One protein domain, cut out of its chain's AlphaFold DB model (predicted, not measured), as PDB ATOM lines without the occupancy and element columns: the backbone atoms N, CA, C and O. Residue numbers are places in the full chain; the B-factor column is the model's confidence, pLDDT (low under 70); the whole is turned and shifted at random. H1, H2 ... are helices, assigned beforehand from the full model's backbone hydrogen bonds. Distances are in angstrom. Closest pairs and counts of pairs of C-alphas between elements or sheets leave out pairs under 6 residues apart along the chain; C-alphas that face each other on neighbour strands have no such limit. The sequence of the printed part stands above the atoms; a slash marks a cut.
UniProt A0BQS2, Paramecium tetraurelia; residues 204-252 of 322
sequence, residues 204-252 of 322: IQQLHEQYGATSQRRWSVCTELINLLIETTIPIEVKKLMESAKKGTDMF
ATOM      1  N   ILE A 204     -36.114 -28.238  11.836       74.88
ATOM      2  CA  ILE A 204     -36.482 -27.393  10.681       74.88
ATOM      3  C   ILE A 204     -35.342 -26.429  10.313       74.88
ATOM      4  O   ILE A 204     -35.116 -26.150   9.135       74.88
ATOM      5  N   GLN A 205     -34.602 -25.966  11.320       78.06
ATOM      6  CA  GLN A 205     -33.467 -25.063  11.176       78.06
ATOM      7  C   GLN A 205     -32.268 -25.755  10.513       78.06
ATOM      8  O   GLN A 205     -31.731 -25.235   9.540       78.06
ATOM      9  N   GLN A 206     -31.940 -26.985  10.920       83.19
ATOM     10  CA  GLN A 206     -30.902 -27.799  10.271       83.19
ATOM     11  C   GLN A 206     -31.250 -28.136   8.815       83.19
ATOM     12  O   GLN A 206     -30.384 -28.104   7.944       83.19
ATOM     13  N   LEU A 207     -32.525 -28.417   8.523       81.38
ATOM     14  CA  LEU A 207     -32.985 -28.643   7.149       81.38
ATOM     15  C   LEU A 207     -32.875 -27.380   6.288       81.38
ATOM     16  O   LEU A 207     -32.564 -27.470   5.099       81.38
ATOM     17  N   HIS A 208     -33.139 -26.212   6.877       80.44
ATOM     18  CA  HIS A 208     -32.979 -24.931   6.200       80.44
ATOM     19  C   HIS A 208     -31.505 -24.640   5.891       80.44
ATOM     20  O   HIS A 208     -31.194 -24.272   4.761       80.44
ATOM     21  N   GLU A 209     -30.605 -24.879   6.845       86.62
ATOM     22  CA  GLU A 209     -29.158 -24.691   6.674       86.62
ATOM     23  C   GLU A 209     -28.552 -25.663   5.650       86.62
ATOM     24  O   GLU A 209     -27.742 -25.257   4.821       86.62
ATOM     25  N   GLN A 210     -28.957 -26.939   5.656       86.69
ATOM     26  CA  GLN A 210     -28.384 -27.952   4.758       86.69
ATOM     27  C   GLN A 210     -28.867 -27.854   3.310       86.69
ATOM     28  O   GLN A 210     -28.119 -28.181   2.388       86.69
ATOM     29  N   TYR A 211     -30.128 -27.473   3.097       87.69
ATOM     30  CA  TYR A 211     -30.756 -27.570   1.779       87.69
ATOM     31  C   TYR A 211     -31.231 -26.223   1.225       87.69
ATOM     32  O   TYR A 211     -31.540 -26.145   0.040       87.69
ATOM     33  N   GLY A 212     -31.275 -25.161   2.032       85.38
ATOM     34  CA  GLY A 212     -31.769 -23.847   1.624       85.38
ATOM     35  C   GLY A 212     -33.299 -23.743   1.578       85.38
ATOM     36  O   GLY A 212     -34.039 -24.700   1.824       85.38
ATOM     37  N   ALA A 213     -33.806 -22.546   1.266       78.19
ATOM     38  CA  ALA A 213     -35.234 -22.236   1.360       78.19
ATOM     39  C   ALA A 213     -36.112 -23.009   0.357       78.19
ATOM     40  O   ALA A 213     -37.205 -23.439   0.722       78.19
ATOM     41  N   THR A 214     -35.630 -23.217  -0.870       81.50
ATOM     42  CA  THR A 214     -36.437 -23.645  -2.032       81.50
ATOM     43  C   THR A 214     -35.992 -24.970  -2.656       81.50
ATOM     44  O   THR A 214     -36.405 -25.321  -3.758       81.50
ATOM     45  N   SER A 215     -35.145 -25.735  -1.970       89.25
ATOM     46  CA  SER A 215     -34.634 -27.000  -2.498       89.25
ATOM     47  C   SER A 215     -35.708 -28.086  -2.581       89.25
ATOM     48  O   SER A 215     -36.369 -28.410  -1.593       89.25
ATOM     49  N   GLN A 216     -35.789 -28.750  -3.737       86.69
ATOM     50  CA  GLN A 216     -36.605 -29.956  -3.930       86.69
ATOM     51  C   GLN A 216     -36.235 -31.068  -2.934       86.69
ATOM     52  O   GLN A 216     -37.085 -31.842  -2.497       86.69
ATOM     53  N   ARG A 217     -34.958 -31.132  -2.536       80.56
ATOM     54  CA  ARG A 217     -34.466 -32.113  -1.566       80.56
ATOM     55  C   ARG A 217     -35.019 -31.838  -0.169       80.56
ATOM     56  O   ARG A 217     -35.426 -32.780   0.501       80.56
ATOM     57  N   ARG A 218     -35.129 -30.562   0.225       81.25
ATOM     58  CA  ARG A 218     -35.806 -30.155   1.468       81.25
ATOM     59  C   ARG A 218     -37.267 -30.590   1.458       81.25
ATOM     60  O   ARG A 218     -37.724 -31.173   2.433       81.25
ATOM     61  N   TRP A 219     -37.976 -30.355   0.352       80.88
ATOM     62  CA  TRP A 219     -39.379 -30.755   0.210       80.88
ATOM     63  C   TRP A 219     -39.574 -32.267   0.377       80.88
ATOM     64  O   TRP A 219     -40.464 -32.695   1.110       80.88
ATOM     65  N   SER A 220     -38.707 -33.074  -0.245       83.25
ATOM     66  CA  SER A 220     -38.728 -34.536  -0.102       83.25
ATOM     67  C   SER A 220     -38.546 -34.966   1.354       83.25
ATOM     68  O   SER A 220     -39.351 -35.740   1.863       83.25
ATOM     69  N   VAL A 221     -37.547 -34.410   2.050       80.38
ATOM     70  CA  VAL A 221     -37.277 -34.740   3.458       80.38
ATOM     71  C   VAL A 221     -38.424 -34.289   4.368       80.38
ATOM     72  O   VAL A 221     -38.868 -35.053   5.216       80.38
ATOM     73  N   CYS A 222     -38.973 -33.085   4.175       79.31
ATOM     74  CA  CYS A 222     -40.144 -32.628   4.931       79.31
ATOM     75  C   CYS A 222     -41.370 -33.522   4.698       79.31
ATOM     76  O   CYS A 222     -42.109 -33.800   5.638       79.31
ATOM     77  N   THR A 223     -41.571 -34.003   3.469       85.25
ATOM     78  CA  THR A 223     -42.665 -34.926   3.136       85.25
ATOM     79  C   THR A 223     -42.487 -36.271   3.845       85.25
ATOM     80  O   THR A 223     -43.440 -36.782   4.426       85.25
ATOM     81  N   GLU A 224     -41.272 -36.827   3.855       83.19
ATOM     82  CA  GLU A 224     -40.956 -38.053   4.600       83.19
ATOM     83  C   GLU A 224     -41.171 -37.879   6.109       83.19
ATOM     84  O   GLU A 224     -41.787 -38.737   6.737       83.19
ATOM     85  N   LEU A 225     -40.750 -36.746   6.683       79.75
ATOM     86  CA  LEU A 225     -40.966 -36.424   8.099       79.75
ATOM     87  C   LEU A 225     -42.453 -36.300   8.449       79.75
ATOM     88  O   LEU A 225     -42.883 -36.811   9.480       79.75
ATOM     89  N   ILE A 226     -43.245 -35.646   7.595       81.50
ATOM     90  CA  ILE A 226     -44.699 -35.538   7.779       81.50
ATOM     91  C   ILE A 226     -45.353 -36.915   7.685       81.50
ATOM     92  O   ILE A 226     -46.187 -37.245   8.524       81.50
ATOM     93  N   ASN A 227     -44.968 -37.737   6.709       81.56
ATOM     94  CA  ASN A 227     -45.496 -39.093   6.582       81.56
ATOM     95  C   ASN A 227     -45.137 -39.944   7.802       81.56
ATOM     96  O   ASN A 227     -46.006 -40.628   8.333       81.56
ATOM     97  N   LEU A 228     -43.907 -39.835   8.309       80.38
ATOM     98  CA  LEU A 228     -43.486 -40.500   9.538       80.38
ATOM     99  C   LEU A 228     -44.287 -40.009  10.755       80.38
ATOM    100  O   LEU A 228     -44.710 -40.817  11.579       80.38
ATOM    101  N   LEU A 229     -44.550 -38.703  10.864       76.06
ATOM    102  CA  LEU A 229     -45.415 -38.134  11.903       76.06
ATOM    103  C   LEU A 229     -46.837 -38.684  11.800       76.06
ATOM    104  O   LEU A 229     -47.373 -39.158  12.794       76.06
ATOM    105  N   ILE A 230     -47.435 -38.685  10.610       79.00
ATOM    106  CA  ILE A 230     -48.758 -39.269  10.354       79.00
ATOM    107  C   ILE A 230     -48.762 -40.755  10.734       79.00
ATOM    108  O   ILE A 230     -49.700 -41.240  11.368       79.00
ATOM    109  N   GLU A 231     -47.705 -41.489  10.392       78.94
ATOM    110  CA  GLU A 231     -47.569 -42.907  10.707       78.94
ATOM    111  C   GLU A 231     -47.396 -43.186  12.204       78.94
ATOM    112  O   GLU A 231     -47.900 -44.197  12.692       78.94
ATOM    113  N   THR A 232     -46.751 -42.300  12.950       74.75
ATOM    114  CA  THR A 232     -46.451 -42.524  14.372       74.75
ATOM    115  C   THR A 232     -47.488 -41.916  15.313       74.75
ATOM    116  O   THR A 232     -47.767 -42.497  16.358       74.75
ATOM    117  N   THR A 233     -48.091 -40.780  14.957       76.69
ATOM    118  CA  THR A 233     -48.997 -40.030  15.845       76.69
ATOM    119  C   THR A 233     -50.468 -40.351  15.631       76.69
ATOM    120  O   THR A 233     -51.247 -40.260  16.579       76.69
ATOM    121  N   ILE A 234     -50.874 -40.740  14.418       78.06
ATOM    122  CA  ILE A 234     -52.285 -41.005  14.132       78.06
ATOM    123  C   ILE A 234     -52.606 -42.470  14.467       78.06
ATOM    124  O   ILE A 234     -52.023 -43.375  13.851       78.06
ATOM    125  N   PRO A 235     -53.555 -42.739  15.388       81.00
ATOM    126  CA  PRO A 235     -53.998 -44.096  15.691       81.00
ATOM    127  C   PRO A 235     -54.461 -44.841  14.437       81.00
ATOM    128  O   PRO A 235     -55.028 -44.250  13.512       81.00
ATOM    129  N   ILE A 236     -54.245 -46.157  14.398       78.81
ATOM    130  CA  ILE A 236     -54.553 -46.977  13.219       78.81
ATOM    131  C   ILE A 236     -56.044 -46.926  12.854       78.81
ATOM    132  O   ILE A 236     -56.400 -46.978  11.678       78.81
ATOM    133  N   GLU A 237     -56.924 -46.767  13.842       77.94
ATOM    134  CA  GLU A 237     -58.366 -46.605  13.668       77.94
ATOM    135  C   GLU A 237     -58.693 -45.309  12.925       77.94
ATOM    136  O   GLU A 237     -59.501 -45.312  11.995       77.94
ATOM    137  N   VAL A 238     -58.015 -44.216  13.283       78.31
ATOM    138  CA  VAL A 238     -58.179 -42.912  12.633       78.31
ATOM    139  C   VAL A 238     -57.615 -42.955  11.214       78.31
ATOM    140  O   VAL A 238     -58.257 -42.455  10.297       78.31
ATOM    141  N   LYS A 239     -56.486 -43.639  10.983       81.69
ATOM    142  CA  LYS A 239     -55.967 -43.858   9.619       81.69
ATOM    143  C   LYS A 239     -56.948 -44.632   8.747       81.69
ATOM    144  O   LYS A 239     -57.215 -44.222   7.622       81.69
ATOM    145  N   LYS A 240     -57.526 -45.717   9.273       80.12
ATOM    146  CA  LYS A 240     -58.561 -46.492   8.572       80.12
ATOM    147  C   LYS A 240     -59.784 -45.635   8.258       80.12
ATOM    148  O   LYS A 240     -60.354 -45.781   7.179       80.12
ATOM    149  N   LEU A 241     -60.167 -44.732   9.163       79.62
ATOM    150  CA  LEU A 241     -61.245 -43.767   8.942       79.62
ATOM    151  C   LEU A 241     -60.906 -42.771   7.837       79.62
ATOM    152  O   LEU A 241     -61.698 -42.611   6.911       79.62
ATOM    153  N   MET A 242     -59.722 -42.163   7.881       79.19
ATOM    154  CA  MET A 242     -59.249 -41.251   6.839       79.19
ATOM    155  C   MET A 242     -59.177 -41.942   5.473       79.19
ATOM    156  O   MET A 242     -59.602 -41.375   4.469       79.19
ATOM    157  N   GLU A 243     -58.688 -43.181   5.419       83.44
ATOM    158  CA  GLU A 243     -58.600 -43.958   4.183       83.44
ATOM    159  C   GLU A 243     -59.986 -44.343   3.645       83.44
ATOM    160  O   GLU A 243     -60.225 -44.269   2.439       83.44
ATOM    161  N   SER A 244     -60.915 -44.699   4.533       81.31
ATOM    162  CA  SER A 244     -62.302 -45.011   4.180       81.31
ATOM    163  C   SER A 244     -63.029 -43.776   3.644       81.31
ATOM    164  O   SER A 244     -63.650 -43.842   2.584       81.31
ATOM    165  N   ALA A 245     -62.858 -42.625   4.303       76.25
ATOM    166  CA  ALA A 245     -63.367 -41.338   3.839       76.25
ATOM    167  C   ALA A 245     -62.777 -40.954   2.472       76.25
ATOM    168  O   ALA A 245     -63.525 -40.616   1.557       76.25
ATOM    169  N   LYS A 246     -61.457 -41.104   2.289       76.25
ATOM    170  CA  LYS A 246     -60.764 -40.855   1.012       76.25
ATOM    171  C   LYS A 246     -61.298 -41.728  -0.127       76.25
ATOM    172  O   LYS A 246     -61.366 -41.274  -1.265       76.25
ATOM    173  N   LYS A 247     -61.664 -42.979   0.160       81.50
ATOM    174  CA  LYS A 247     -62.236 -43.923  -0.815       81.50
ATOM    175  C   LYS A 247     -63.748 -43.754  -1.010       81.50
ATOM    176  O   LYS A 247     -64.322 -44.451  -1.840       81.50
ATOM    177  N   GLY A 248     -64.402 -42.872  -0.247       78.50
ATOM    178  CA  GLY A 248     -65.861 -42.742  -0.233       78.50
ATOM    179  C   GLY A 248     -66.582 -43.990   0.293       78.50
ATOM    180  O   GLY A 248     -67.777 -44.159   0.060       78.50
ATOM    181  N   THR A 249     -65.867 -44.882   0.980       79.12
ATOM    182  CA  THR A 249     -66.405 -46.117   1.552       79.12
ATOM    183  C   THR A 249     -66.745 -45.888   3.017       79.12
ATOM    184  O   THR A 249     -65.888 -45.473   3.790       79.12
ATOM    185  N   ASP A 250     -67.977 -46.173   3.424       71.56
ATOM    186  CA  ASP A 250     -68.375 -46.079   4.827       71.56
ATOM    187  C   ASP A 250     -67.941 -47.347   5.575       71.56
ATOM    188  O   ASP A 250     -68.485 -48.439   5.382       71.56
ATOM    189  N   MET A 251     -66.936 -47.198   6.435       64.06
ATOM    190  CA  MET A 251     -66.376 -48.282   7.243       64.06
ATOM    191  C   MET A 251     -67.354 -48.874   8.270       64.06
ATOM    192  O   MET A 251     -67.076 -49.930   8.834       64.06
ATOM    193  N   PHE A 252     -68.505 -48.232   8.496       65.06
ATOM    194  CA  PHE A 252     -69.546 -48.709   9.404       65.06
ATOM    195  C   PHE A 252     -70.660 -49.493   8.693       65.06
ATOM    196  O   PHE A 252     -71.470 -50.137   9.362       65.06
TER     197      PHE A 252
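AT A GLANCE: This is residues 204 to 252 of the 322 residues of a protein of Paramecium tetraurelia (UniProt A0BQS2). The model is an open zigzag of three helices: the long helix H2 makes the middle stroke, the short H1 folds back beside one end of it in a helical hairpin, and H3 turns off beyond the other end without touching either. There is no common core, and the last residues, 247 to 252, curve away from the end of H3. The printed part has 49 residues with three named helices, in the order H1, H2, H3, and no named strand; its class is all helix. It is extended, with a radius of gyration of the C-alphas of 15.4 A, and its outline is a rod of 47 by 19 by 10 A.

IN THESE COORDINATES: H1 runs from Ile 204, C-alpha at (-36.482, -27.393, 10.681), to Tyr 211, 10.6 A from first to last C-alpha. H2, residues 216 to 233, begins with its C-alpha at (-36.605, -29.956, -3.930) and is 25.4 A long. H3, residues 236 to 246, is 15.0 A long and ends with its C-alpha at (-60.764, -40.855, 1.012).

HOW THE PARTS SIT: H1 and H2 form a helical hairpin. H2 touches H1 with residues 217 to 218 alone; the closest C-alphas, those of Tyr 211 and Arg 218, are 5.7 A apart. The two run opposite ways at a shallow tilt of 32 degrees, only just short of steep. H3 is apart from H1 and from H2. In H1, H2 and H3 every pair of O i and N i+4 is within hydrogen-bond range.

THE WHOLE: The two C-alphas farthest apart, those of Glu 209 and Phe 252, are 47.1 A apart. Residues 223 to 229, which belong to H2, stand free, and so do residues 232 to 238, of which 236 to 238 belong to H3. Both links, H1 to H2 and H2 to H3, are tight. The printed part has no cut. Its mean pLDDT is 79.9, and residues 251 to 252 are under 70.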